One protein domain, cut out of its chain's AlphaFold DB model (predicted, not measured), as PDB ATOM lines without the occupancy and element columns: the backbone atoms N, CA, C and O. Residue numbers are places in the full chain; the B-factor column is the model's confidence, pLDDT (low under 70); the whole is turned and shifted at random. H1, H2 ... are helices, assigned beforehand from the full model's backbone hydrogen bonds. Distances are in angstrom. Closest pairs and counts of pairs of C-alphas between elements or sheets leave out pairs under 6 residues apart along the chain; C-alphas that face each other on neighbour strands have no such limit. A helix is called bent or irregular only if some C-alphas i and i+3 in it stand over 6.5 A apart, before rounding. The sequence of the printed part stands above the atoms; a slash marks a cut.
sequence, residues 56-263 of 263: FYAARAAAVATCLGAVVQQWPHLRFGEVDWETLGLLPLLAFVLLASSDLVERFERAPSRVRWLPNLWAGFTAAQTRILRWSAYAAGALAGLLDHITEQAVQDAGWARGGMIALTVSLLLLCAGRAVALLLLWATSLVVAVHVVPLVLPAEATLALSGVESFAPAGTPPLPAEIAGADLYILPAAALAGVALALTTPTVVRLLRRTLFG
ATOM      1  N   PHE A  56      71.710 198.108 222.240       87.19
ATOM      2  CA  PHE A  56      72.852 198.549 221.460       87.19
ATOM      3  C   PHE A  56      73.174 197.490 220.404       87.19
ATOM      4  O   PHE A  56      73.345 196.317 220.725       87.19
ATOM      5  N   TYR A  57      73.226 197.894 219.138       85.88
ATOM      6  CA  TYR A  57      73.123 196.970 218.007       85.88
ATOM      7  C   TYR A  57      74.233 195.908 217.954       85.88
ATOM      8  O   TYR A  57      74.017 194.798 217.472       85.88
ATOM      9  N   ALA A  58      75.411 196.219 218.502       86.19
ATOM     10  CA  ALA A  58      76.539 195.299 218.571       86.19
ATOM     11  C   ALA A  58      76.645 194.530 219.902       86.19
ATOM     12  O   ALA A  58      77.525 193.679 220.029       86.19
ATOM     13  N   ALA A  59      75.762 194.787 220.878       88.19
ATOM     14  CA  ALA A  59      75.813 194.164 222.205       88.19
ATOM     15  C   ALA A  59      75.763 192.635 222.123       88.19
ATOM     16  O   ALA A  59      76.533 191.951 222.789       88.19
ATOM     17  N   ARG A  60      74.915 192.092 221.239       90.69
ATOM     18  CA  ARG A  60      74.815 190.642 221.038       90.69
ATOM     19  C   ARG A  60      76.120 190.045 220.525       90.69
ATOM     20  O   ARG A  60      76.561 189.021 221.031       90.69
ATOM     21  N   ALA A  61      76.730 190.667 219.517       87.25
ATOM     22  CA  ALA A  61      77.969 190.164 218.939       87.25
ATOM     23  C   ALA A  61      79.134 190.248 219.935       87.25
ATOM     24  O   ALA A  61      79.912 189.302 220.023       87.25
ATOM     25  N   ALA A  62      79.203 191.334 220.712       86.25
ATOM     26  CA  ALA A  62      80.169 191.490 221.794       86.25
ATOM     27  C   ALA A  62      79.986 190.409 222.869       86.25
ATOM     28  O   ALA A  62      80.946 189.730 223.201       86.25
ATOM     29  N   ALA A  63      78.757 190.163 223.335       86.44
ATOM     30  CA  ALA A  63      78.513 189.113 224.323       86.44
ATOM     31  C   ALA A  63      78.835 187.713 223.805       86.44
ATOM     32  O   ALA A  63      79.404 186.925 224.545       86.44
ATOM     33  N   VAL A  64      78.532 187.396 222.540       88.00
ATOM     34  CA  VAL A  64      78.949 186.104 221.970       88.00
ATOM     35  C   VAL A  64      80.472 185.988 221.954       88.00
ATOM     36  O   VAL A  64      80.995 184.929 222.291       88.00
ATOM     37  N   ALA A  65      81.183 187.060 221.594       86.75
ATOM     38  CA  ALA A  65      82.641 187.086 221.622       86.75
ATOM     39  C   ALA A  65      83.192 186.869 223.042       86.75
ATOM     40  O   ALA A  65      84.113 186.076 223.214       86.75
ATOM     41  N   THR A  66      82.592 187.502 224.053       81.75
ATOM     42  CA  THR A  66      82.948 187.317 225.468       81.75
ATOM     43  C   THR A  66      82.653 185.899 225.953       81.75
ATOM     44  O   THR A  66      83.520 185.278 226.554       81.75
ATOM     45  N   CYS A  67      81.470 185.347 225.655       82.50
ATOM     46  CA  CYS A  67      81.129 183.970 226.021       82.50
ATOM     47  C   CYS A  67      82.081 182.963 225.365       82.50
ATOM     48  O   CYS A  67      82.494 182.013 226.016       82.50
ATOM     49  N   LEU A  68      82.451 183.172 224.098       84.44
ATOM     50  CA  LEU A  68      83.451 182.343 223.423       84.44
ATOM     51  C   LEU A  68      84.828 182.466 224.078       84.44
ATOM     52  O   LEU A  68      85.475 181.444 224.269       84.44
ATOM     53  N   GLY A  69      85.253 183.677 224.446       83.56
ATOM     54  CA  GLY A  69      86.472 183.895 225.230       83.56
ATOM     55  C   GLY A  69      86.470 183.080 226.516       83.56
ATOM     56  O   GLY A  69      87.370 182.272 226.707       83.56
ATOM     57  N   ALA A  70      85.408 183.193 227.313       80.50
ATOM     58  CA  ALA A  70      85.262 182.444 228.558       80.50
ATOM     59  C   ALA A  70      85.274 180.919 228.340       80.50
ATOM     60  O   ALA A  70      85.948 180.197 229.065       80.50
ATOM     61  N   VAL A  71      84.577 180.404 227.318       80.81
ATOM     62  CA  VAL A  71      84.594 178.960 227.003       80.81
ATOM     63  C   VAL A  71      86.004 178.490 226.661       80.81
ATOM     64  O   VAL A  71      86.443 177.451 227.141       80.81
ATOM     65  N   VAL A  72      86.705 179.233 225.806       83.06
ATOM     66  CA  VAL A  72      88.020 178.818 225.312       83.06
ATOM     67  C   VAL A  72      89.088 178.948 226.403       83.06
ATOM     68  O   VAL A  72      89.973 178.100 226.470       83.06
ATOM     69  N   GLN A  73      88.969 179.941 227.285       83.12
ATOM     70  CA  GLN A  73      89.777 180.069 228.502       83.12
ATOM     71  C   GLN A  73      89.620 178.857 229.427       83.12
ATOM     72  O   GLN A  73      90.603 178.334 229.933       83.12
ATOM     73  N   GLN A  74      88.393 178.369 229.608       79.31
ATOM     74  CA  GLN A  74      88.114 177.265 230.531       79.31
ATOM     75  C   GLN A  74      88.319 175.873 229.918       79.31
ATOM     76  O   GLN A  74      88.363 174.872 230.630       79.31
ATOM     77  N   TRP A  75      88.458 175.788 228.594       75.62
ATOM     78  CA  TRP A  75      88.609 174.523 227.879       75.62
ATOM     79  C   TRP A  75      89.799 173.673 228.364       75.62
ATOM     80  O   TRP A  75      89.604 172.477 228.593       75.62
ATOM     81  N   PRO A  76      91.002 174.244 228.572       75.75
ATOM     82  CA  PRO A  76      92.092 173.587 229.284       75.75
ATOM     83  C   PRO A  76      91.682 172.920 230.595       75.75
ATOM     84  O   PRO A  76      91.831 171.711 230.725       75.75
ATOM     85  N   HIS A  77      91.089 173.665 231.523       75.81
ATOM     86  CA  HIS A  77      90.716 173.160 232.845       75.81
ATOM     87  C   HIS A  77      89.684 172.024 232.780       75.81
ATOM     88  O   HIS A  77      89.761 171.056 233.540       75.81
ATOM     89  N   LEU A  78      88.765 172.083 231.807       71.25
ATOM     90  CA  LEU A  78      87.825 170.995 231.518       71.25
ATOM     91  C   LEU A  78      88.534 169.733 231.003       71.25
ATOM     92  O   LEU A  78      88.138 168.624 231.357       71.25
ATOM     93  N   ARG A  79      89.588 169.875 230.184       69.94
ATOM     94  CA  ARG A  79      90.376 168.738 229.667       69.94
ATOM     95  C   ARG A  79      91.087 167.974 230.789       69.94
ATOM     96  O   ARG A  79      91.245 166.762 230.660       69.94
ATOM     97  N   PHE A  80      91.487 168.653 231.864       68.75
ATOM     98  CA  PHE A  80      92.205 168.046 232.997       68.75
ATOM     99  C   PHE A  80      91.310 167.657 234.173       68.75
ATOM    100  O   PHE A  80      91.806 167.103 235.150       68.75
ATOM    101  N   GLY A  81      89.999 167.901 234.083       66.19
ATOM    102  CA  GLY A  81      89.069 167.611 235.175       66.19
ATOM    103  C   GLY A  81      89.292 168.487 236.411       66.19
ATOM    104  O   GLY A  81      88.852 168.126 237.496       66.19
ATOM    105  N   GLU A  82      89.974 169.626 236.258       70.81
ATOM    106  CA  GLU A  82      90.145 170.622 237.325       70.81
ATOM    107  C   GLU A  82      88.832 171.344 237.626       70.81
ATOM    108  O   GLU A  82      88.627 171.855 238.726       70.81
ATOM    109  N   VAL A  83      87.931 171.368 236.640       67.50
ATOM    110  CA  VAL A  83      86.588 171.912 236.779       67.50
ATOM    111  C   VAL A  83      85.575 170.971 236.139       67.50
ATOM    112  O   VAL A  83      85.802 170.443 235.050       67.50
ATOM    113  N   ASP A  84      84.431 170.788 236.799       65.31
ATOM    114  CA  ASP A  84      83.330 170.007 236.250       65.31
ATOM    115  C   ASP A  84      82.665 170.731 235.069       65.31
ATOM    116  O   ASP A  84      82.505 171.958 235.048       65.31
ATOM    117  N   TRP A  85      82.197 169.951 234.090       63.34
ATOM    118  CA  TRP A  85      81.449 170.449 232.922       63.34
ATOM    119  C   TRP A  85      80.232 171.307 233.316       63.34
ATOM    120  O   TRP A  85      79.830 172.231 232.599       63.34
ATOM    121  N   GLU A  86      79.668 171.006 234.484       59.25
ATOM    122  CA  GLU A  86      78.514 171.663 235.088       59.25
ATOM    123  C   GLU A  86      78.813 173.093 235.547       59.25
ATOM    124  O   GLU A  86      77.958 173.969 235.406       59.25
ATOM    125  N   THR A  87      80.031 173.353 236.021       58.81
ATOM    126  CA  THR A  87      80.382 174.596 236.719       58.81
ATOM    127  C   THR A  87      80.761 175.722 235.758       58.81
ATOM    128  O   THR A  87      80.444 176.880 236.022       58.81
ATOM    129  N   LEU A  88      81.393 175.407 234.617       56.03
ATOM    130  CA  LEU A  88      81.918 176.425 233.687       56.03
ATOM    131  C   LEU A  88      81.568 176.206 232.211       56.03
ATOM    132  O   LEU A  88      81.548 177.173 231.455       56.03
ATOM    133  N   GLY A  89      81.245 174.983 231.779       57.28
ATOM    134  CA  GLY A  89      80.843 174.723 230.391       57.28
ATOM    135  C   GLY A  89      79.391 175.121 230.132       57.28
ATOM    136  O   GLY A  89      79.072 175.790 229.148       57.28
ATOM    137  N   LEU A  90      78.493 174.750 231.044       65.12
ATOM    138  CA  LEU A  90      77.050 174.871 230.840       65.12
ATOM    139  C   LEU A  90      76.562 176.321 230.709       65.12
ATOM    140  O   LEU A  90      75.824 176.611 229.772       65.12
ATOM    141  N   LEU A  91      76.975 177.251 231.576       70.31
ATOM    142  CA  LEU A  91      76.447 178.625 231.546       70.31
ATOM    143  C   LEU A  91      76.887 179.435 230.309       70.31
ATOM    144  O   LEU A  91      76.011 179.987 229.637       70.31
ATOM    145  N   PRO A  92      78.178 179.481 229.924       72.06
ATOM    146  CA  PRO A  92      78.605 180.138 228.691       72.06
ATOM    147  C   PRO A  92      78.050 179.470 227.426       72.06
ATOM    148  O   PRO A  92      77.688 180.171 226.479       72.06
ATOM    149  N   LEU A  93      77.914 178.136 227.402       74.06
ATOM    150  CA  LEU A  93      77.295 177.425 226.276       74.06
ATOM    151  C   LEU A  93      75.790 177.705 226.177       74.06
ATOM    152  O   LEU A  93      75.282 177.951 225.083       74.06
ATOM    153  N   LEU A  94      75.071 177.734 227.302       78.19
ATOM    154  CA  LEU A  94      73.660 178.132 227.346       78.19
ATOM    155  C   LEU A  94      73.485 179.587 226.895       78.19
ATOM    156  O   LEU A  94      72.588 179.878 226.098       78.19
ATOM    157  N   ALA A  95      74.369 180.486 227.334       78.56
ATOM    158  CA  ALA A  95      74.403 181.868 226.867       78.56
ATOM    159  C   ALA A  95      74.665 181.936 225.355       78.56
ATOM    160  O   ALA A  95      73.982 182.677 224.650       78.56
ATOM    161  N   PHE A  96      75.571 181.115 224.819       80.00
ATOM    162  CA  PHE A  96      75.823 181.034 223.382       80.00
ATOM    163  C   PHE A  96      74.578 180.592 222.603       80.00
ATOM    164  O   PHE A  96      74.200 181.244 221.628       80.00
ATOM    165  N   VAL A  97      73.899 179.532 223.051       80.94
ATOM    166  CA  VAL A  97      72.650 179.044 222.436       80.94
ATOM    167  C   VAL A  97      71.569 180.125 222.463       80.94
ATOM    168  O   VAL A  97      70.886 180.347 221.459       80.94
ATOM    169  N   LEU A  98      71.439 180.843 223.581       85.06
ATOM    170  CA  LEU A  98      70.504 181.954 223.717       85.06
ATOM    171  C   LEU A  98      70.830 183.081 222.727       85.06
ATOM    172  O   LEU A  98      69.955 183.522 221.978       85.06
ATOM    173  N   LEU A  99      72.091 183.512 222.691       86.00
ATOM    174  CA  LEU A  99      72.584 184.608 221.856       86.00
ATOM    175  C   LEU A  99      72.617 184.261 220.360       86.00
ATOM    176  O   LEU A  99      72.563 185.164 219.525       86.00
ATOM    177  N   ALA A 100      72.655 182.977 220.002       83.12
ATOM    178  CA  ALA A 100      72.549 182.501 218.623       83.12
ATOM    179  C   ALA A 100      71.116 182.593 218.054       83.12
ATOM    180  O   ALA A 100      70.911 182.360 216.861       83.12
ATOM    181  N   SER A 101      70.124 182.952 218.877       85.69
ATOM    182  CA  SER A 101      68.728 183.079 218.463       85.69
ATOM    183  C   SER A 101      68.525 184.080 217.318       85.69
ATOM    184  O   SER A 101      68.983 185.225 217.369       85.69
ATOM    185  N   SER A 102      67.742 183.674 216.312       83.56
ATOM    186  CA  SER A 102      67.317 184.538 215.204       83.56
ATOM    187  C   SER A 102      66.529 185.768 215.666       83.56
ATOM    188  O   SER A 102      66.684 186.830 215.072       83.56
ATOM    189  N   ASP A 103      65.749 185.664 216.744       85.81
ATOM    190  CA  ASP A 103      65.024 186.798 217.337       85.81
ATOM    191  C   ASP A 103      65.993 187.891 217.815       85.81
ATOM    192  O   ASP A 103      65.835 189.067 217.488       85.81
ATOM    193  N   LEU A 104      67.060 187.501 218.518       86.00
ATOM    194  CA  LEU A 104      68.071 188.451 218.986       86.00
ATOM    195  C   LEU A 104      68.891 189.028 217.825       86.00
ATOM    196  O   LEU A 104      69.259 190.201 217.867       86.00
ATOM    197  N   VAL A 105      69.147 188.252 216.764       87.25
ATOM    198  CA  VAL A 105      69.748 188.772 215.519       87.25
ATOM    199  C   VAL A 105      68.888 189.898 214.942       87.25
ATOM    200  O   VAL A 105      69.407 190.977 214.658       87.25
ATOM    201  N   GLU A 106      67.587 189.663 214.777       86.06
ATOM    202  CA  GLU A 106      66.668 190.653 214.210       86.06
ATOM    203  C   GLU A 106      66.604 191.914 215.075       86.06
ATOM    204  O   GLU A 106      66.730 193.029 214.571       86.06
ATOM    205  N   ARG A 107      66.479 191.752 216.395       85.62
ATOM    206  CA  ARG A 107      66.261 192.869 217.327       85.62
ATOM    207  C   ARG A 107      67.491 193.729 217.591       85.62
ATOM    208  O   ARG A 107      67.320 194.908 217.892       85.62
ATOM    209  N   PHE A 108      68.690 193.157 217.525       87.50
ATOM    210  CA  PHE A 108      69.929 193.886 217.802       87.50
ATOM    211  C   PHE A 108      70.633 194.307 216.516       87.50
ATOM    212  O   PHE A 108      70.965 195.474 216.351       87.50
ATOM    213  N   GLU A 109      70.837 193.388 215.575       87.12
ATOM    214  CA  GLU A 109      71.716 193.655 214.433       87.12
ATOM    215  C   GLU A 109      70.973 194.272 213.250       87.12
ATOM    216  O   GLU A 109      71.563 195.060 212.511       87.12
ATOM    217  N   ARG A 110      69.692 193.933 213.061       84.69
ATOM    218  CA  ARG A 110      68.906 194.344 211.882       84.69
ATOM    219  C   ARG A 110      67.917 195.467 212.173       84.69
ATOM    220  O   ARG A 110      67.664 196.290 211.298       84.69
ATOM    221  N   ALA A 111      67.371 195.521 213.385       84.31
ATOM    222  CA  ALA A 111      66.403 196.540 213.753       84.31
ATOM    223  C   ALA A 111      67.037 197.944 213.761       84.31
ATOM    224  O   ALA A 111      68.185 198.110 214.187       84.31
ATOM    225  N   PRO A 112      66.299 198.984 213.336       82.00
ATOM    226  CA  PRO A 112      66.746 200.355 213.516       82.00
ATOM    227  C   PRO A 112      66.917 200.658 215.009       82.00
ATOM    228  O   PRO A 112      66.167 200.167 215.857       82.00
ATOM    229  N   SER A 113      67.910 201.488 215.327       79.62
ATOM    230  CA  SER A 113      68.141 201.904 216.708       79.62
ATOM    231  C   SER A 113      66.928 202.644 217.264       79.62
ATOM    232  O   SER A 113      66.355 203.510 216.601       79.62
ATOM    233  N   ARG A 114      66.565 202.334 218.512       75.00
ATOM    234  CA  ARG A 114      65.546 203.084 219.264       75.00
ATOM    235  C   ARG A 114      66.076 204.429 219.776       75.00
ATOM    236  O   ARG A 114      65.289 205.277 220.184       75.00
ATOM    237  N   VAL A 115      67.395 204.631 219.748       78.56
ATOM    238  CA  VAL A 115      68.069 205.838 220.229       78.56
ATOM    239  C   VAL A 115      68.469 206.695 219.030       78.56
ATOM    240  O   VAL A 115      69.371 206.344 218.272       78.56
ATOM    241  N   ARG A 116      67.802 207.844 218.859       76.50
ATOM    242  CA  ARG A 116      67.923 208.701 217.661       76.50
ATOM    243  C   ARG A 116      69.354 209.164 217.359       76.50
ATOM    244  O   ARG A 116      69.705 209.304 216.194       76.50
ATOM    245  N   TRP A 117      70.165 209.409 218.387       77.50
ATOM    246  CA  TRP A 117      71.551 209.877 218.244       77.50
ATOM    247  C   TRP A 117      72.571 208.741 218.070       77.50
ATOM    248  O   TRP A 117      73.740 209.010 217.811       77.50
ATOM    249  N   LEU A 118      72.139 207.481 218.174       77.88
ATOM    250  CA  LEU A 118      72.997 206.307 218.061       77.88
ATOM    251  C   LEU A 118      72.447 205.365 216.979       77.88
ATOM    252  O   LEU A 118      71.812 204.364 217.313       77.88
ATOM    253  N   PRO A 119      72.618 205.689 215.684       83.69
ATOM    254  CA  PRO A 119      72.074 204.880 214.598       83.69
ATOM    255  C   PRO A 119      72.684 203.473 214.591       83.69
ATOM    256  O   PRO A 119      73.869 203.292 214.873       83.69
ATOM    257  N   ASN A 120      71.879 202.470 214.225       86.56
ATOM    258  CA  ASN A 120      72.388 201.120 214.009       86.56
ATOM    259  C   ASN A 120      73.188 201.088 212.701       86.56
ATOM    260  O   ASN A 120      72.616 201.056 211.612       86.56
ATOM    261  N   LEU A 121      74.514 201.077 212.823       85.12
ATOM    262  CA  LEU A 121      75.424 201.052 211.678       85.12
ATOM    263  C   LEU A 121      75.385 199.716 210.928       85.12
ATOM    264  O   LEU A 121      75.684 199.671 209.737       85.12
ATOM    265  N   TRP A 122      74.999 198.631 211.602       86.31
ATOM    266  CA  TRP A 122      74.942 197.297 211.011       86.31
ATOM    267  C   TRP A 122      73.691 197.074 210.160       86.31
ATOM    268  O   TRP A 122      73.722 196.233 209.262       86.31
ATOM    269  N   ALA A 123      72.632 197.860 210.373       84.94
ATOM    270  CA  ALA A 123      71.395 197.773 209.596       84.94
ATOM    271  C   ALA A 123      71.601 198.075 208.099       84.94
ATOM    272  O   ALA A 123      70.851 197.581 207.261       84.94
ATOM    273  N   GLY A 124      72.626 198.864 207.751       84.06
ATOM    274  CA  GLY A 124      72.975 199.176 206.360       84.06
ATOM    275  C   GLY A 124      73.847 198.123 205.669       84.06
ATOM    276  O   GLY A 124      74.132 198.254 204.479       84.06
ATOM    277  N   PHE A 125      74.308 197.096 206.388       86.31
ATOM    278  CA  PHE A 125      75.179 196.068 205.829       86.31
ATOM    279  C   PHE A 125      74.392 194.921 205.195       86.31
ATOM    280  O   PHE A 125      73.333 194.502 205.659       86.31
ATOM    281  N   THR A 126      74.964 194.349 204.138       89.19
ATOM    282  CA  THR A 126      74.475 193.090 203.569       89.19
ATOM    283  C   THR A 126      74.651 191.942 204.564       89.19
ATOM    284  O   THR A 126      75.571 191.938 205.385       89.19
ATOM    285  N   ALA A 127      73.843 190.887 204.432       85.69
ATOM    286  CA  ALA A 127      73.936 189.710 205.299       85.69
ATOM    287  C   ALA A 127      75.340 189.067 205.312       85.69
ATOM    288  O   ALA A 127      75.773 188.542 206.340       85.69
ATOM    289  N   ALA A 128      76.059 189.119 204.185       86.81
ATOM    290  CA  ALA A 128      77.431 188.629 204.084       86.81
ATOM    291  C   ALA A 128      78.413 189.498 204.891       86.81
ATOM    292  O   ALA A 128      79.247 188.959 205.617       86.81
ATOM    293  N   GLN A 129      78.285 190.826 204.822       87.25
ATOM    294  CA  GLN A 129      79.112 191.755 205.600       87.25
ATOM    295  C   GLN A 129      78.870 191.596 207.104       87.25
ATOM    296  O   GLN A 129      79.828 191.419 207.854       87.25
ATOM    297  N   THR A 130      77.609 191.551 207.543       86.12
ATOM    298  CA  THR A 130      77.266 191.319 208.957       86.12
ATOM    299  C   THR A 130      77.799 189.973 209.444       86.12
ATOM    300  O   THR A 130      78.288 189.856 210.564       86.12
ATOM    301  N   ARG A 131      77.760 188.930 208.603       87.38
ATOM    302  CA  ARG A 131      78.352 187.626 208.930       87.38
ATOM    303  C   ARG A 131      79.862 187.730 209.167       87.38
ATOM    304  O   ARG A 131      80.324 187.208 210.173       87.38
ATOM    305  N   ILE A 132      80.603 188.402 208.287       88.19
ATOM    306  CA  ILE A 132      82.057 188.583 208.438       88.19
ATOM    307  C   ILE A 132      82.377 189.362 209.716       88.19
ATOM    308  O   ILE A 132      83.234 188.926 210.480       88.19
ATOM    309  N   LEU A 133      81.675 190.468 209.973       87.44
ATOM    310  CA  LEU A 133      81.883 191.281 211.176       87.44
ATOM    311  C   LEU A 133      81.644 190.478 212.455       87.44
ATOM    312  O   LEU A 133      82.449 190.561 213.375       87.44
ATOM    313  N   ARG A 134      80.592 189.652 212.492       89.44
ATOM    314  CA  ARG A 134      80.313 188.772 213.634       89.44
ATOM    315  C   ARG A 134      81.414 187.756 213.871       89.44
ATOM    316  O   ARG A 134      81.952 187.715 214.964       89.44
ATOM    317  N   TRP A 135      81.773 186.973 212.856       90.50
ATOM    318  CA  TRP A 135      82.831 185.971 213.015       90.50
ATOM    319  C   TRP A 135      84.172 186.606 213.379       90.50
ATOM    320  O   TRP A 135      84.913 186.042 214.173       90.50
ATOM    321  N   SER A 136      84.449 187.802 212.858       91.75
ATOM    322  CA  SER A 136      85.639 188.575 213.223       91.75
ATOM    323  C   SER A 136      85.587 189.037 214.679       91.75
ATOM    324  O   SER A 136      86.575 188.900 215.388       91.75
ATOM    325  N   ALA A 137      84.438 189.527 215.154       91.06
ATOM    326  CA  ALA A 137      84.249 189.916 216.551       91.06
ATOM    327  C   ALA A 137      84.415 188.714 217.489       91.06
ATOM    328  O   ALA A 137      85.079 188.816 218.513       91.06
ATOM    329  N   TYR A 138      83.866 187.562 217.103       91.81
ATOM    330  CA  TYR A 138      83.971 186.318 217.861       91.81
ATOM    331  C   TYR A 138      85.413 185.842 217.961       91.81
ATOM    332  O   TYR A 138      85.874 185.534 219.053       91.81
ATOM    333  N   ALA A 139      86.129 185.832 216.835       92.56
ATOM    334  CA  ALA A 139      87.538 185.476 216.805       92.56
ATOM    335  C   ALA A 139      88.383 186.461 217.626       92.56
ATOM    336  O   ALA A 139      89.255 186.025 218.369       92.56
ATOM    337  N   ALA A 140      88.094 187.766 217.546       93.19
ATOM    338  CA  ALA A 140      88.784 188.786 218.328       93.19
ATOM    339  C   ALA A 140      88.602 188.572 219.836       93.19
ATOM    340  O   ALA A 140      89.593 188.553 220.557       93.19
ATOM    341  N   GLY A 141      87.365 188.371 220.308       91.56
ATOM    342  CA  GLY A 141      87.098 188.134 221.730       91.56
ATOM    343  C   GLY A 141      87.650 186.800 222.229       91.56
ATOM    344  O   GLY A 141      88.268 186.763 223.288       91.56
ATOM    345  N   ALA A 142      87.504 185.728 221.445       92.25
ATOM    346  CA  ALA A 142      88.041 184.417 221.802       92.25
ATOM    347  C   ALA A 142      89.571 184.433 221.912       92.25
ATOM    348  O   ALA A 142      90.136 183.934 222.882       92.25
ATOM    349  N   LEU A 143      90.244 185.047 220.933       94.38
ATOM    350  CA  LEU A 143      91.697 185.155 220.939       94.38
ATOM    351  C   LEU A 143      92.188 186.112 222.034       94.38
ATOM    352  O   LEU A 143      93.171 185.796 222.690       94.38
ATOM    353  N   ALA A 144      91.502 187.233 222.279       92.62
ATOM    354  CA  ALA A 144      91.840 188.137 223.381       92.62
ATOM    355  C   ALA A 144      91.776 187.417 224.734       92.62
ATOM    356  O   ALA A 144      92.718 187.531 225.511       92.62
ATOM    357  N   GLY A 145      90.723 186.629 224.971       89.38
ATOM    358  CA  GLY A 145      90.580 185.852 226.202       89.38
ATOM    359  C   GLY A 145      91.690 184.815 226.394       89.38
ATOM    360  O   GLY A 145      92.193 184.652 227.500       89.38
ATOM    361  N   LEU A 146      92.136 184.156 225.323       91.12
ATOM    362  CA  LEU A 146      93.286 183.253 225.408       91.12
ATOM    363  C   LEU A 146      94.596 183.972 225.722       91.12
ATOM    364  O   LEU A 146      95.402 183.464 226.492       91.12
ATOM    365  N   LEU A 147      94.831 185.135 225.110       92.25
ATOM    366  CA  LEU A 147      96.046 185.910 225.365       92.25
ATOM    367  C   LEU A 147      96.098 186.454 226.793       92.25
ATOM    368  O   LEU A 147      97.188 186.570 227.350       92.25
ATOM    369  N   ASP A 148      94.940 186.763 227.369       89.25
ATOM    370  CA  ASP A 148      94.797 187.132 228.775       89.25
ATOM    371  C   ASP A 148      95.301 186.003 229.685       89.25
ATOM    372  O   ASP A 148      96.283 186.184 230.398       89.25
ATOM    373  N   HIS A 149      94.771 184.782 229.529       87.56
ATOM    374  CA  HIS A 149      95.225 183.625 230.315       87.56
ATOM    375  C   HIS A 149      96.685 183.243 230.040       87.56
ATOM    376  O   HIS A 149      97.406 182.882 230.963       87.56
ATOM    377  N   ILE A 150      97.176 183.370 228.801       90.75
ATOM    378  CA  ILE A 150      98.614 183.196 228.526       90.75
ATOM    379  C   ILE A 150      99.441 184.207 229.330       90.75
ATOM    380  O   ILE A 150     100.502 183.856 229.835       90.75
ATOM    381  N   THR A 151      98.971 185.449 229.455       90.19
ATOM    382  CA  THR A 151      99.655 186.490 230.235       90.19
ATOM    383  C   THR A 151      99.616 186.184 231.733       90.19
ATOM    384  O   THR A 151     100.613 186.409 232.412       90.19
ATOM    385  N   GLU A 152      98.497 185.667 232.242       87.44
ATOM    386  CA  GLU A 152      98.324 185.300 233.654       87.44
ATOM    387  C   GLU A 152      99.144 184.068 234.059       87.44
ATOM    388  O   GLU A 152      99.674 184.022 235.165       87.44
ATOM    389  N   GLN A 153      99.254 183.078 233.170       87.56
ATOM    390  CA  GLN A 153      99.904 181.794 233.457       87.56
ATOM    391  C   GLN A 153     101.397 181.768 233.092       87.56
ATOM    392  O   GLN A 153     102.123 180.847 233.473       87.56
ATOM    393  N   ALA A 154     101.886 182.756 232.338       85.00
ATOM    394  CA  ALA A 154     103.309 182.873 232.048       85.00
ATOM    395  C   ALA A 154     104.103 183.242 233.315       85.00
ATOM    396  O   ALA A 154     103.709 184.095 234.107       85.00
ATOM    397  N   VAL A 155     105.270 182.616 233.483       76.00
ATOM    398  CA  VAL A 155     106.176 182.858 234.620       76.00
ATOM    399  C   VAL A 155     106.826 184.243 234.518       76.00
ATOM    400  O   VAL A 155     107.176 184.851 235.530       76.00
ATOM    401  N   GLN A 156     106.992 184.752 233.297       79.88
ATOM    402  CA  GLN A 156     107.433 186.115 233.015       79.88
ATOM    403  C   GLN A 156     106.437 186.833 232.105       79.88
ATOM    404  O   GLN A 156     105.699 186.198 231.356       79.88
ATOM    405  N   ASP A 157     106.434 188.169 232.155       73.06
ATOM    406  CA  ASP A 157     105.500 188.997 231.385       73.06
ATOM    407  C   ASP A 157     105.611 188.724 229.876       73.06
ATOM    408  O   ASP A 157     106.558 189.147 229.203       73.06
ATOM    409  N   ALA A 158     104.605 188.045 229.327       78.81
ATOM    410  CA  ALA A 158     104.444 187.838 227.897       78.81
ATOM    411  C   ALA A 158     103.920 189.130 227.246       78.81
ATOM    412  O   ALA A 158     102.769 189.216 226.820       78.81
ATOM    413  N   GLY A 159     104.771 190.157 227.138       84.44
ATOM    414  CA  GLY A 159     104.371 191.488 226.657       84.44
ATOM    415  C   GLY A 159     103.702 191.495 225.271       84.44
ATOM    416  O   GLY A 159     102.842 192.336 224.998       84.44
ATOM    417  N   TRP A 160     104.029 190.524 224.411       87.50
ATOM    418  CA  TRP A 160     103.355 190.318 223.123       87.50
ATOM    419  C   TRP A 160     101.900 189.847 223.288       87.50
ATOM    420  O   TRP A 160     101.037 190.276 222.522       87.50
ATOM    421  N   ALA A 161     101.613 189.014 224.294       88.50
ATOM    422  CA  ALA A 161     100.275 188.516 224.594       88.50
ATOM    423  C   ALA A 161      99.411 189.643 225.165       88.50
ATOM    424  O   ALA A 161      98.337 189.911 224.627       88.50
ATOM    425  N   ARG A 162      99.934 190.413 226.133       88.75
ATOM    426  CA  ARG A 162      99.249 191.603 226.664       88.75
ATOM    427  C   ARG A 162      98.977 192.646 225.576       88.75
ATOM    428  O   ARG A 162      97.856 193.142 225.450       88.75
ATOM    429  N   GLY A 163      99.983 192.971 224.761       90.00
ATOM    430  CA  GLY A 163      99.824 193.900 223.639       90.00
ATOM    431  C   GLY A 163      98.806 193.402 222.607       90.00
ATOM    432  O   GLY A 163      97.974 194.177 222.127       90.00
ATOM    433  N   GLY A 164      98.828 192.100 222.309       92.38
ATOM    434  CA  GLY A 164      97.870 191.445 221.425       92.38
ATOM    435  C   GLY A 164      96.442 191.500 221.963       92.38
ATOM    436  O   GLY A 164      95.540 191.911 221.235       92.38
ATOM    437  N   MET A 165      96.237 191.182 223.241       92.44
ATOM    438  CA  MET A 165      94.941 191.274 223.915       92.44
ATOM    439  C   MET A 165      94.360 192.687 223.803       92.44
ATOM    440  O   MET A 165      93.231 192.851 223.340       92.44
ATOM    441  N   ILE A 166      95.138 193.718 224.150       90.62
ATOM    442  CA  ILE A 166      94.694 195.118 224.065       90.62
ATOM    443  C   ILE A 166      94.286 195.464 222.628       90.62
ATOM    444  O   ILE A 166      93.211 196.026 222.403       90.62
ATOM    445  N   ALA A 167      95.106 195.103 221.639       93.38
ATOM    446  CA  ALA A 167      94.816 195.382 220.237       93.38
ATOM    447  C   ALA A 167      93.560 194.645 219.728       93.38
ATOM    448  O   ALA A 167      92.777 195.223 218.967       93.38
ATOM    449  N   LEU A 168      93.317 193.409 220.174       92.56
ATOM    450  CA  LEU A 168      92.108 192.647 219.845       92.56
ATOM    451  C   LEU A 168      90.860 193.224 220.516       92.56
ATOM    452  O   LEU A 168      89.825 193.329 219.859       92.56
ATOM    453  N   THR A 169      90.959 193.677 221.764       90.62
ATOM    454  CA  THR A 169      89.869 194.377 222.458       90.62
ATOM    455  C   THR A 169      89.522 195.683 221.747       90.62
ATOM    456  O   THR A 169      88.352 195.950 221.466       90.62
ATOM    457  N   VAL A 170      90.527 196.471 221.351       91.56
ATOM    458  CA  VAL A 170      90.319 197.677 220.534       91.56
ATOM    459  C   VAL A 170      89.686 197.320 219.186       91.56
ATOM    460  O   VAL A 170      88.750 197.993 218.750       91.56
ATOM    461  N   SER A 171      90.135 196.245 218.534       92.50
ATOM    462  CA  SER A 171      89.518 195.761 217.298       92.50
ATOM    463  C   SER A 171      88.048 195.391 217.507       92.50
ATOM    464  O   SER A 171      87.196 195.842 216.742       92.50
ATOM    465  N   LEU A 172      87.713 194.661 218.572       90.12
ATOM    466  CA  LEU A 172      86.336 194.312 218.911       90.12
ATOM    467  C   LEU A 172      85.467 195.565 219.088       90.12
ATOM    468  O   LEU A 172      84.404 195.658 218.475       90.12
ATOM    469  N   LEU A 173      85.942 196.564 219.837       89.31
ATOM    470  CA  LEU A 173      85.234 197.839 220.011       89.31
ATOM    471  C   LEU A 173      84.997 198.550 218.671       89.31
ATOM    472  O   LEU A 173      83.898 199.045 218.409       89.31
ATOM    473  N   LEU A 174      85.995 198.561 217.786       89.31
ATOM    474  CA  LEU A 174      85.879 199.160 216.457       89.31
ATOM    475  C   LEU A 174      84.934 198.364 215.535       89.31
ATOM    476  O   LEU A 174      84.172 198.976 214.780       89.31
ATOM    477  N   LEU A 175      84.920 197.028 215.615       88.38
ATOM    478  CA  LEU A 175      83.960 196.166 214.911       88.38
ATOM    479  C   LEU A 175      82.531 196.445 215.391       88.38
ATOM    480  O   LEU A 175      81.624 196.630 214.571       88.38
ATOM    481  N   CYS A 176      82.336 196.554 216.705       85.88
ATOM    482  CA  CYS A 176      81.074 196.965 217.313       85.88
ATOM    483  C   CYS A 176      80.669 198.380 216.872       85.88
ATOM    484  O   CYS A 176      79.498 198.633 216.611       85.88
ATOM    485  N   ALA A 177      81.622 199.287 216.667       84.81
ATOM    486  CA  ALA A 177      81.387 200.606 216.077       84.81
ATOM    487  C   ALA A 177      81.199 200.584 214.541       84.81
ATOM    488  O   ALA A 177      81.154 201.641 213.913       84.81
ATOM    489  N   GLY A 178      81.117 199.405 213.910       81.44
ATOM    490  CA  GLY A 178      80.909 199.255 212.466       81.44
ATOM    491  C   GLY A 178      82.086 199.735 211.610       81.44
ATOM    492  O   GLY A 178      81.899 200.082 210.442       81.44
ATOM    493  N   ARG A 179      83.301 199.802 212.169       85.44
ATOM    494  CA  ARG A 179      84.488 200.334 211.487       85.44
ATOM    495  C   ARG A 179      85.284 199.220 210.816       85.44
ATOM    496  O   ARG A 179      85.854 198.358 211.474       85.44
ATOM    497  N   ALA A 180      85.404 199.288 209.490       78.50
ATOM    498  CA  ALA A 180      86.127 198.288 208.698       78.50
ATOM    499  C   ALA A 180      87.637 198.219 209.001       78.50
ATOM    500  O   ALA A 180      88.231 197.155 208.847       78.50
ATOM    501  N   VAL A 181      88.248 199.316 209.475       86.50
ATOM    502  CA  VAL A 181      89.664 199.347 209.897       86.50
ATOM    503  C   VAL A 181      89.964 198.324 210.996       86.50
ATOM    504  O   VAL A 181      91.076 197.812 211.087       86.50
ATOM    505  N   ALA A 182      88.952 197.948 211.779       89.94
ATOM    506  CA  ALA A 182      89.079 196.930 212.804       89.94
ATOM    507  C   ALA A 182      89.488 195.560 212.244       89.94
ATOM    508  O   ALA A 182      90.214 194.828 212.908       89.94
ATOM    509  N   LEU A 183      89.077 195.230 211.011       91.06
ATOM    510  CA  LEU A 183      89.462 193.982 210.345       91.06
ATOM    511  C   LEU A 183      90.955 193.955 210.006       91.06
ATOM    512  O   LEU A 183      91.565 192.893 210.066       91.06
ATOM    513  N   LEU A 184      91.540 195.112 209.674       93.12
ATOM    514  CA  LEU A 184      92.983 195.235 209.459       93.12
ATOM    515  C   LEU A 184      93.739 195.068 210.777       93.12
ATOM    516  O   LEU A 184      94.725 194.338 210.811       93.12
ATOM    517  N   LEU A 185      93.254 195.699 211.851       95.50
ATOM    518  CA  LEU A 185      93.842 195.548 213.181       95.50
ATOM    519  C   LEU A 185      93.768 194.090 213.656       95.50
ATOM    520  O   LEU A 185      94.789 193.532 214.034       95.50
ATOM    521  N   LEU A 186      92.600 193.445 213.544       95.88
ATOM    522  CA  LEU A 186      92.426 192.027 213.876       95.88
ATOM    523  C   LEU A 186      93.389 191.150 213.077       95.88
ATOM    524  O   LEU A 186      94.043 190.289 213.654       95.88
ATOM    525  N   TRP A 187      93.491 191.369 211.766       97.00
ATOM    526  CA  TRP A 187      94.397 190.614 210.907       97.00
ATOM    527  C   TRP A 187      95.860 190.785 211.326       97.00
ATOM    528  O   TRP A 187      96.554 189.792 211.524       97.00
ATOM    529  N   ALA A 188      96.314 192.029 211.508       96.50
ATOM    530  CA  ALA A 188      97.694 192.329 211.876       96.50
ATOM    531  C   ALA A 188      98.042 191.740 213.248       96.50
ATOM    532  O   ALA A 188      99.068 191.081 213.395       96.50
ATOM    533  N   THR A 189      97.163 191.909 214.235       96.69
ATOM    534  CA  THR A 189      97.364 191.344 215.568       96.69
ATOM    535  C   THR A 189      97.336 189.819 215.544       96.69
ATOM    536  O   THR A 189      98.206 189.196 216.139       96.69
ATOM    537  N   SER A 190      96.407 189.201 214.808       96.81
ATOM    538  CA  SER A 190      96.355 187.736 214.675       96.81
ATOM    539  C   SER A 190      97.602 187.182 213.987       96.81
ATOM    540  O   SER A 190      98.060 186.102 214.344       96.81
ATOM    541  N   LEU A 191      98.181 187.923 213.036       97.19
ATOM    542  CA  LEU A 191      99.442 187.556 212.392       97.19
ATOM    543  C   LEU A 191     100.602 187.595 213.387       97.19
ATOM    544  O   LEU A 191     101.360 186.633 213.464       97.19
ATOM    545  N   VAL A 192     100.719 188.678 214.160       96.25
ATOM    546  CA  VAL A 192     101.745 188.810 215.208       96.25
ATOM    547  C   VAL A 192     101.618 187.674 216.218       96.25
ATOM    548  O   VAL A 192     102.603 186.999 216.503       96.25
ATOM    549  N   VAL A 193     100.402 187.411 216.700       95.56
ATOM    550  CA  VAL A 193     100.135 186.300 217.618       95.56
ATOM    551  C   VAL A 193     100.573 184.984 216.988       95.56
ATOM    552  O   VAL A 193     101.385 184.295 217.590       95.56
ATOM    553  N   ALA A 194     100.128 184.665 215.767       96.25
ATOM    554  CA  ALA A 194     100.495 183.425 215.080       96.25
ATOM    555  C   ALA A 194     102.016 183.251 214.945       96.25
ATOM    556  O   ALA A 194     102.524 182.160 215.190       96.25
ATOM    557  N   VAL A 195     102.750 184.318 214.612       96.25
ATOM    558  CA  VAL A 195     104.220 184.294 214.530       96.25
ATOM    559  C   VAL A 195     104.857 183.926 215.873       96.25
ATOM    560  O   VAL A 195     105.855 183.209 215.883       96.25
ATOM    561  N   HIS A 196     104.276 184.363 216.992       93.38
ATOM    562  CA  HIS A 196     104.762 184.020 218.328       93.38
ATOM    563  C   HIS A 196     104.329 182.625 218.794       93.38
ATOM    564  O   HIS A 196     105.157 181.896 219.332       93.38
ATOM    565  N   VAL A 197     103.068 182.225 218.591       94.12
ATOM    566  CA  VAL A 197     102.538 180.976 219.175       94.12
ATOM    567  C   VAL A 197     102.758 179.734 218.319       94.12
ATOM    568  O   VAL A 197     102.937 178.655 218.870       94.12
ATOM    569  N   VAL A 198     102.785 179.841 216.985       95.38
ATOM    570  CA  VAL A 198     102.950 178.664 216.107       95.38
ATOM    571  C   VAL A 198     104.266 177.916 216.375       95.38
ATOM    572  O   VAL A 198     104.216 176.691 216.498       95.38
ATOM    573  N   PRO A 199     105.425 178.588 216.538       95.56
ATOM    574  CA  PRO A 199     106.676 177.906 216.884       95.56
ATOM    575  C   PRO A 199     106.647 177.190 218.243       95.56
ATOM    576  O   PRO A 199     107.468 176.310 218.486       95.56
ATOM    577  N   LEU A 200     105.716 177.562 219.125       94.62
ATOM    578  CA  LEU A 200     105.609 177.057 220.492       94.62
ATOM    579  C   LEU A 200     104.675 175.847 220.624       94.62
ATOM    580  O   LEU A 200     104.679 175.204 221.669       94.62
ATOM    581  N   VAL A 201     103.915 175.495 219.581       95.19
ATOM    582  CA  VAL A 201     102.935 174.395 219.631       95.19
ATOM    583  C   VAL A 201     103.591 173.052 219.958       95.19
ATOM    584  O   VAL A 201     103.155 172.368 220.877       95.19
ATOM    585  N   LEU A 202     104.653 172.671 219.239       95.38
ATOM    586  CA  LEU A 202     105.340 171.400 219.497       95.38
ATOM    587  C   LEU A 202     106.024 171.374 220.880       95.38
ATOM    588  O   LEU A 202     105.866 170.379 221.584       95.38
ATOM    589  N   PRO A 203     106.721 172.441 221.321       95.31
ATOM    590  CA  PRO A 203     107.227 172.518 222.692       95.31
ATOM    591  C   PRO A 203     106.153 172.464 223.790       95.31
ATOM    592  O   PRO A 203     106.375 171.849 224.835       95.31
ATOM    593  N   ALA A 204     104.982 173.070 223.572       93.00
ATOM    594  CA  ALA A 204     103.862 173.005 224.514       93.00
ATOM    595  C   ALA A 204     103.364 171.563 224.662       93.00
ATOM    596  O   ALA A 204     103.262 171.041 225.768       93.00
ATOM    597  N   GLU A 205     103.175 170.871 223.541       93.31
ATOM    598  CA  GLU A 205     102.791 169.458 223.526       93.31
ATOM    599  C   GLU A 205     103.859 168.553 224.153       93.31
ATOM    600  O   GLU A 205     103.524 167.581 224.828       93.31
ATOM    601  N   ALA A 206     105.145 168.861 223.982       93.44
ATOM    602  CA  ALA A 206     106.219 168.136 224.659       93.44
ATOM    603  C   ALA A 206     106.174 168.338 226.183       93.44
ATOM    604  O   ALA A 206     106.401 167.394 226.935       93.44
ATOM    605  N   THR A 207     105.836 169.546 226.642       92.31
ATOM    606  CA  THR A 207     105.648 169.857 228.073       92.31
ATOM    607  C   THR A 207     104.472 169.076 228.644       92.31
ATOM    608  O   THR A 207     104.602 168.430 229.682       92.31
ATOM    609  N   LEU A 208     103.369 169.018 227.900       89.56
ATOM    610  CA  LEU A 208     102.203 168.223 228.264       89.56
ATOM    611  C   LEU A 208     102.508 166.726 228.356       89.56
ATOM    612  O   LEU A 208     102.081 166.067 229.304       89.56
ATOM    613  N   ALA A 209     103.309 166.201 227.424       90.06
ATOM    614  CA  ALA A 209     103.762 164.812 227.462       90.06
ATOM    615  C   ALA A 209     104.540 164.486 228.748       90.06
ATOM    616  O   ALA A 209     104.365 163.413 229.324       90.06
ATOM    617  N   LEU A 210     105.383 165.415 229.220       88.88
ATOM    618  CA  LEU A 210     106.140 165.256 230.469       88.88
ATOM    619  C   LEU A 210     105.230 165.238 231.703       88.88
ATOM    620  O   LEU A 210     105.533 164.543 232.671       88.88
ATOM    621  N   SER A 211     104.102 165.943 231.641       85.12
ATOM    622  CA  SER A 211     103.055 165.947 232.667       85.12
ATOM    623  C   SER A 211     102.109 164.736 232.581       85.12
ATOM    624  O   SER A 211     101.131 164.666 233.321       85.12
ATOM    625  N   GLY A 212     102.388 163.766 231.699       84.69
ATOM    626  CA  GLY A 212     101.597 162.540 231.544       84.69
ATOM    627  C   GLY A 212     100.342 162.694 230.681       84.69
ATOM    628  O   GLY A 212      99.477 161.820 230.699       84.69
ATOM    629  N   VAL A 213     100.233 163.787 229.927       82.75
ATOM    630  CA  VAL A 213      99.097 164.080 229.045       82.75
ATOM    631  C   VAL A 213      99.366 163.517 227.650       82.75
ATOM    632  O   VAL A 213     100.482 163.617 227.140       82.75
ATOM    633  N   GLU A 214      98.342 162.953 227.000       82.38
ATOM    634  CA  GLU A 214      98.451 162.562 225.591       82.38
ATOM    635  C   GLU A 214      98.858 163.758 224.722       82.38
ATOM    636  O   GLU A 214      98.226 164.820 224.749       82.38
ATOM    637  N   SER A 215      99.911 163.545 223.939       84.75
ATOM    638  CA  SER A 215     100.602 164.562 223.161       84.75
ATOM    639  C   SER A 215     100.944 164.028 221.780       84.75
ATOM    640  O   SER A 215     101.224 162.839 221.606       84.75
ATOM    641  N   PHE A 216     100.944 164.918 220.791       90.12
ATOM    642  CA  PHE A 216     101.382 164.608 219.428       90.12
ATOM    643  C   PHE A 216     102.821 165.059 219.136       90.12
ATOM    644  O   PHE A 216     103.270 164.981 217.988       90.12
ATOM    645  N   ALA A 217     103.555 165.543 220.143       90.06
ATOM    646  CA  ALA A 217     104.941 165.953 219.966       90.06
ATOM    647  C   ALA A 217     105.844 164.745 219.641       90.06
ATOM    648  O   ALA A 217     105.782 163.719 220.324       90.06
ATOM    649  N   PRO A 218     106.735 164.850 218.638       91.44
ATOM    650  CA  PRO A 218     107.762 163.841 218.404       91.44
ATOM    651  C   PRO A 218     108.660 163.640 219.630       91.44
ATOM    652  O   PRO A 218     108.976 164.594 220.348       91.44
ATOM    653  N   ALA A 219     109.145 162.414 219.836       86.44
ATOM    654  CA  ALA A 219     110.107 162.123 220.894       86.44
ATOM    655  C   ALA A 219     111.374 162.989 220.745       86.44
ATOM    656  O   ALA A 219     111.908 163.143 219.646       86.44
ATOM    657  N   GLY A 220     111.858 163.548 221.858       88.56
ATOM    658  CA  GLY A 220     113.025 164.436 221.871       88.56
ATOM    659  C   GLY A 220     112.732 165.894 221.497       88.56
ATOM    660  O   GLY A 220     113.665 166.694 221.448       88.56
ATOM    661  N   THR A 221     111.467 166.259 221.262       94.19
ATOM    662  CA  THR A 221     111.066 167.670 221.144       94.19
ATOM    663  C   THR A 221     111.394 168.403 222.450       94.19
ATOM    664  O   THR A 221     111.022 167.913 223.520       94.19
ATOM    665  N   PRO A 222     112.099 169.549 222.401       93.50
ATOM    666  CA  PRO A 222     112.388 170.318 223.604       93.50
ATOM    667  C   PRO A 222     111.082 170.862 224.203       93.50
ATOM    668  O   PRO A 222     110.209 171.285 223.440       93.50
ATOM    669  N   PRO A 223     110.938 170.873 225.541       93.81
ATOM    670  CA  PRO A 223     109.768 171.445 226.190       93.81
ATOM    671  C   PRO A 223     109.712 172.962 225.994       93.81
ATOM    672  O   PRO A 223     110.657 173.601 225.515       93.81
ATOM    673  N   LEU A 224     108.579 173.535 226.373       92.38
ATOM    674  CA  LEU A 224     108.324 174.962 226.316       92.38
ATOM    675  C   LEU A 224     109.362 175.712 227.180       92.38
ATOM    676  O   LEU A 224     109.735 175.225 228.253       92.38
ATOM    677  N   PRO A 225     109.848 176.890 226.746       89.81
ATOM    678  CA  PRO A 225     110.715 177.721 227.573       89.81
ATOM    679  C   PRO A 225     110.099 178.004 228.948       89.81
ATOM    680  O   PRO A 225     108.903 178.270 229.053       89.81
ATOM    681  N   ALA A 226     110.933 178.011 229.992       86.31
ATOM    682  CA  ALA A 226     110.496 178.192 231.380       86.31
ATOM    683  C   ALA A 226     109.659 179.467 231.599       86.31
ATOM    684  O   ALA A 226     108.754 179.476 232.425       86.31
ATOM    685  N   GLU A 227     109.929 180.521 230.826       84.62
ATOM    686  CA  GLU A 227     109.231 181.813 230.870       84.62
ATOM    687  C   GLU A 227     107.723 181.698 230.607       84.62
ATOM    688  O   GLU A 227     106.944 182.488 231.133       84.62
ATOM    689  N   ILE A 228     107.307 180.706 229.820       86.38
ATOM    690  CA  ILE A 228     105.916 180.510 229.391       86.38
ATOM    691  C   ILE A 228     105.396 179.106 229.717       86.38
ATOM    692  O   ILE A 228     104.298 178.767 229.293       86.38
ATOM    693  N   ALA A 229     106.154 178.303 230.477       84.00
ATOM    694  CA  ALA A 229     105.844 176.905 230.793       84.00
ATOM    695  C   ALA A 229     104.440 176.692 231.390       84.00
ATOM    696  O   ALA A 229     103.824 175.677 231.094       84.00
ATOM    697  N   GLY A 230     103.915 177.650 232.164       84.88
ATOM    698  CA  GLY A 230     102.558 177.576 232.726       84.88
ATOM    699  C   GLY A 230     101.428 177.810 231.717       84.88
ATOM    700  O   GLY A 230     100.268 177.558 232.020       84.88
ATOM    701  N   ALA A 231     101.742 178.277 230.505       88.81
ATOM    702  CA  ALA A 231     100.762 178.580 229.466       88.81
ATOM    703  C   ALA A 231     100.620 177.471 228.403       88.81
ATOM    704  O   ALA A 231      99.930 177.676 227.401       88.81
ATOM    705  N   ASP A 232     101.267 176.317 228.588       90.06
ATOM    706  CA  ASP A 232     101.311 175.187 227.647       90.06
ATOM    707  C   ASP A 232      99.923 174.766 227.131       90.06
ATOM    708  O   ASP A 232      99.742 174.567 225.924       90.06
ATOM    709  N   LEU A 233      98.913 174.760 227.999       88.62
ATOM    710  CA  LEU A 233      97.531 174.415 227.648       88.62
ATOM    711  C   LEU A 233      96.842 175.382 226.681       88.62
ATOM    712  O   LEU A 233      95.876 175.012 226.007       88.62
ATOM    713  N   TYR A 234      97.329 176.615 226.601       90.81
ATOM    714  CA  TYR A 234      96.701 177.700 225.852       90.81
ATOM    715  C   TYR A 234      97.372 177.950 224.498       90.81
ATOM    716  O   TYR A 234      96.765 178.568 223.618       90.81
ATOM    717  N   ILE A 235      98.590 177.436 224.288       92.56
ATOM    718  CA  ILE A 235      99.384 177.688 223.075       92.56
ATOM    719  C   ILE A 235      98.700 177.141 221.817       92.56
ATOM    720  O   ILE A 235      98.528 177.873 220.838       92.56
ATOM    721  N   LEU A 236      98.282 175.872 221.826       92.00
ATOM    722  CA  LEU A 236      97.624 175.259 220.668       92.00
ATOM    723  C   LEU A 236      96.265 175.921 220.349       92.00
ATOM    724  O   LEU A 236      96.060 176.295 219.187       92.00
ATOM    725  N   PRO A 237      95.354 176.136 221.323       91.94
ATOM    726  CA  PRO A 237      94.131 176.905 221.092       91.94
ATOM    727  C   PRO A 237      94.389 178.303 220.517       91.94
ATOM    728  O   PRO A 237      93.698 178.717 219.581       91.94
ATOM    729  N   ALA A 238      95.407 179.014 221.016       93.62
ATOM    730  CA  ALA A 238      95.747 180.352 220.540       93.62
ATOM    731  C   ALA A 238      96.243 180.322 219.090       93.62
ATOM    732  O   ALA A 238      95.813 181.145 218.277       93.62
ATOM    733  N   ALA A 239      97.077 179.341 218.734       94.75
ATOM    734  CA  ALA A 239      97.544 179.151 217.363       94.75
ATOM    735  C   ALA A 239      96.385 178.847 216.402       94.75
ATOM    736  O   ALA A 239      96.285 179.457 215.330       94.75
ATOM    737  N   ALA A 240      95.471 177.958 216.797       93.81
ATOM    738  CA  ALA A 240      94.297 177.616 216.000       93.81
ATOM    739  C   ALA A 240      93.377 178.830 215.786       93.81
ATOM    740  O   ALA A 240      92.984 179.119 214.652       93.81
ATOM    741  N   LEU A 241      93.069 179.584 216.847       94.06
ATOM    742  CA  LEU A 241      92.208 180.767 216.754       94.06
ATOM    743  C   LEU A 241      92.853 181.916 215.983       94.06
ATOM    744  O   LEU A 241      92.158 182.569 215.202       94.06
ATOM    745  N   ALA A 242      94.163 182.131 216.121       96.12
ATOM    746  CA  ALA A 242      94.892 183.084 215.289       96.12
ATOM    747  C   ALA A 242      94.801 182.702 213.800       96.12
ATOM    748  O   ALA A 242      94.509 183.555 212.958       96.12
ATOM    749  N   GLY A 243      94.945 181.413 213.470       96.44
ATOM    750  CA  GLY A 243      94.746 180.899 212.111       96.44
ATOM    751  C   GLY A 243      93.331 181.142 211.575       96.44
ATOM    752  O   GLY A 243      93.164 181.626 210.452       96.44
ATOM    753  N   VAL A 244      92.300 180.879 212.385       94.50
ATOM    754  CA  VAL A 244      90.896 181.155 212.028       94.50
ATOM    755  C   VAL A 244      90.664 182.652 211.811       94.50
ATOM    756  O   VAL A 244      90.073 183.042 210.800       94.50
ATOM    757  N   ALA A 245      91.154 183.506 212.710       94.94
ATOM    758  CA  ALA A 245      91.034 184.956 212.598       94.94
ATOM    759  C   ALA A 245      91.697 185.479 211.310       94.94
ATOM    760  O   ALA A 245      91.104 186.289 210.586       94.94
ATOM    761  N   LEU A 246      92.881 184.962 210.967       96.62
ATOM    762  CA  LEU A 246      93.573 185.269 209.714       96.62
ATOM    763  C   LEU A 246      92.769 184.816 208.495       96.62
ATOM    764  O   LEU A 246      92.579 185.607 207.570       96.62
ATOM    765  N   ALA A 247      92.253 183.588 208.486       94.81
ATOM    766  CA  ALA A 247      91.459 183.068 207.373       94.81
ATOM    767  C   ALA A 247      90.189 183.904 207.126       94.81
ATOM    768  O   ALA A 247      89.846 184.198 205.978       94.81
ATOM    769  N   LEU A 248      89.524 184.351 208.196       92.06
ATOM    770  CA  LEU A 248      88.324 185.191 208.123       92.06
ATOM    771  C   LEU A 248      88.608 186.596 207.570       92.06
ATOM    772  O   LEU A 248      87.807 187.145 206.806       92.06
ATOM    773  N   THR A 249      89.733 187.196 207.962       93.50
ATOM    774  CA  THR A 249      90.028 188.613 207.691       93.50
ATOM    775  C   THR A 249      90.864 188.839 206.431       93.50
ATOM    776  O   THR A 249      90.661 189.851 205.749       93.50
ATOM    777  N   THR A 250      91.728 187.889 206.054       94.94
ATOM    778  CA  THR A 250      92.662 188.005 204.917       94.94
ATOM    779  C   THR A 250      91.976 188.419 203.609       94.94
ATOM    780  O   THR A 250      92.435 189.385 202.995       94.94
ATOM    781  N   PRO A 251      90.845 187.822 203.176       92.94
ATOM    782  CA  PRO A 251      90.207 188.218 201.917       92.94
ATOM    783  C   PRO A 251      89.755 189.684 201.900       92.94
ATOM    784  O   PRO A 251      89.707 190.328 200.851       92.94
ATOM    785  N   THR A 252      89.378 190.231 203.054       90.44
ATOM    786  CA  THR A 252      88.947 191.629 203.168       90.44
ATOM    787  C   THR A 252      90.142 192.569 203.244       90.44
ATOM    788  O   THR A 252      90.148 193.585 202.550       90.44
ATOM    789  N   VAL A 253      91.178 192.198 203.997       91.19
ATOM    790  CA  VAL A 253      92.413 192.981 204.115       91.19
ATOM    791  C   VAL A 253      93.162 193.055 202.788       91.19
ATOM    792  O   VAL A 253      93.519 194.149 202.364       91.19
ATOM    793  N   VAL A 254      93.305 191.946 202.059       92.19
ATOM    794  CA  VAL A 254      93.943 191.938 200.731       92.19
ATOM    795  C   VAL A 254      93.199 192.852 199.755       92.19
ATOM    796  O   VAL A 254      93.824 193.610 199.015       92.19
ATOM    797  N   ARG A 255      91.858 192.837 199.767       90.00
ATOM    798  CA  ARG A 255      91.050 193.747 198.935       90.00
ATOM    799  C   ARG A 255      91.245 195.212 199.320       90.00
ATOM    800  O   ARG A 255      91.293 196.052 198.424       90.00
ATOM    801  N   LEU A 256      91.337 195.510 200.615       87.31
ATOM    802  CA  LEU A 256      91.591 196.858 201.119       87.31
ATOM    803  C   LEU A 256      92.978 197.345 200.680       87.31
ATOM    804  O   LEU A 256      93.068 198.352 199.988       87.31
ATOM    805  N   LEU A 257      94.029 196.583 200.990       87.44
ATOM    806  CA  LEU A 257      95.412 196.917 200.643       87.44
ATOM    807  C   LEU A 257      95.597 197.078 199.136       87.44
ATOM    808  O   LEU A 257      96.209 198.045 198.699       87.44
ATOM    809  N   ARG A 258      95.012 196.186 198.325       90.19
ATOM    810  CA  ARG A 258      95.088 196.296 196.864       90.19
ATOM    811  C   ARG A 258      94.489 197.608 196.357       90.19
ATOM    812  O   ARG A 258      95.062 198.219 195.466       90.19
ATOM    813  N   ARG A 259      93.345 198.027 196.904       89.06
ATOM    814  CA  ARG A 259      92.695 199.291 196.522       89.06
ATOM    815  C   ARG A 259      93.477 200.513 196.985       89.06
ATOM    816  O   ARG A 259      93.456 201.509 196.289       89.06
ATOM    817  N   THR A 260      94.122 200.449 198.146       85.12
ATOM    818  CA  THR A 260      94.861 201.588 198.706       85.12
ATOM    819  C   THR A 260      96.249 201.755 198.089       85.12
ATOM    820  O   THR A 260      96.718 202.877 197.969       85.12
ATOM    821  N   LEU A 261      96.917 200.657 197.723       81.75
ATOM    822  CA  LEU A 261      98.287 200.685 197.192       81.75
ATOM    823  C   LEU A 261      98.350 200.789 195.663       81.75
ATOM    824  O   LEU A 261      99.352 201.263 195.139       81.75
ATOM    825  N   PHE A 262      97.321 200.319 194.950       81.25
ATOM    826  CA  PHE A 262      97.319 200.232 193.482       81.25
ATOM    827  C   PHE A 262      96.081 200.850 192.814       81.25
ATOM    828  O   PHE A 262      95.905 200.675 191.608       81.25
ATOM    829  N   GLY A 263      95.190 201.480 193.585       60.62
ATOM    830  CA  GLY A 263      94.026 202.218 193.083       60.62
ATOM    831  C   GLY A 263      94.260 203.713 193.178       60.62
ATOM    832  O   GLY A 263      93.747 204.415 192.283       60.62
TER     833      GLY A 263
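Overview. This is residues 56 to 263 of the 263 residues of an uncharacterized protein of Nannocystis exedens (UniProt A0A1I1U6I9). A bundle of long helices has H1, H7, H8a and H9 around H6; H3, with H2 and H4 before and after it, covers the side of H1 away from H6. H8b and residues 211 to 225 lie at one end, H5 at the other, and residues 258 to 263 stick out. The printed part has 208 residues, with nine named helices, H1 to H9 in order, and no named strand: all helix. It is compact, with a radius of gyration of the C-alphas of 18.6 A, and flat, spanning 60 by 49 by 26 A.

Along the chain. H1, residues 59 to 79, is 30.2 A long from C-alpha 59 at (75.813, 194.164, 222.205); it is only just irregular, C-alphas 73 and 76 being 6.9 A apart. H2 is residues 85 to 88, H3 90 to 99, H4 102 to 110, H5 121 to 124. H6, residues 127 to 153, spans 39.1 A and H7, 159 to 176, 25.7 A. H8, residues 181 to 210, one helix by its hydrogen bonds, is bent, C-alphas 199 and 202 being 7.1 A apart; its arms are H8a, 181 to 199, irregular with C-alphas 196 and 199 6.6 A apart, and H8b, 202 to 210. H9, residues 226 to 262, is irregular, C-alphas 227 and 230 being 8.1 A apart, and ends with C-alpha 262 at (97.319, 200.232, 193.482).

Arrangement. H1, the hub, touches six helices, among them H6, with C-alphas of Gly 69 and Ala 142 3.8 A apart, and H3, Cys 67 to Pro 92, 5.3 A. H6 and H7 form a hairpin at a shallow tilt of 27 degrees, C-alphas 144 and 165 4.4 A apart. H8a and H9 touch at C-alphas 190 and 242, 4.9 A. Every O i to N i+4 pair is within hydrogen-bond range in H3, H4, H6, H7 and H8b, against 15 of 17 in H1, 14 of 15 in H8a and 24 of 33 in H9; H2 and H5 are too short for one.

Size, cuts and confidence. C-alphas 116 and 220 are farthest apart, 63.3 A. The printed part has no cut; the link H8 to H9 is long. pLDDT is under 70 at residues 79 to 81, 83 to 90 and 263.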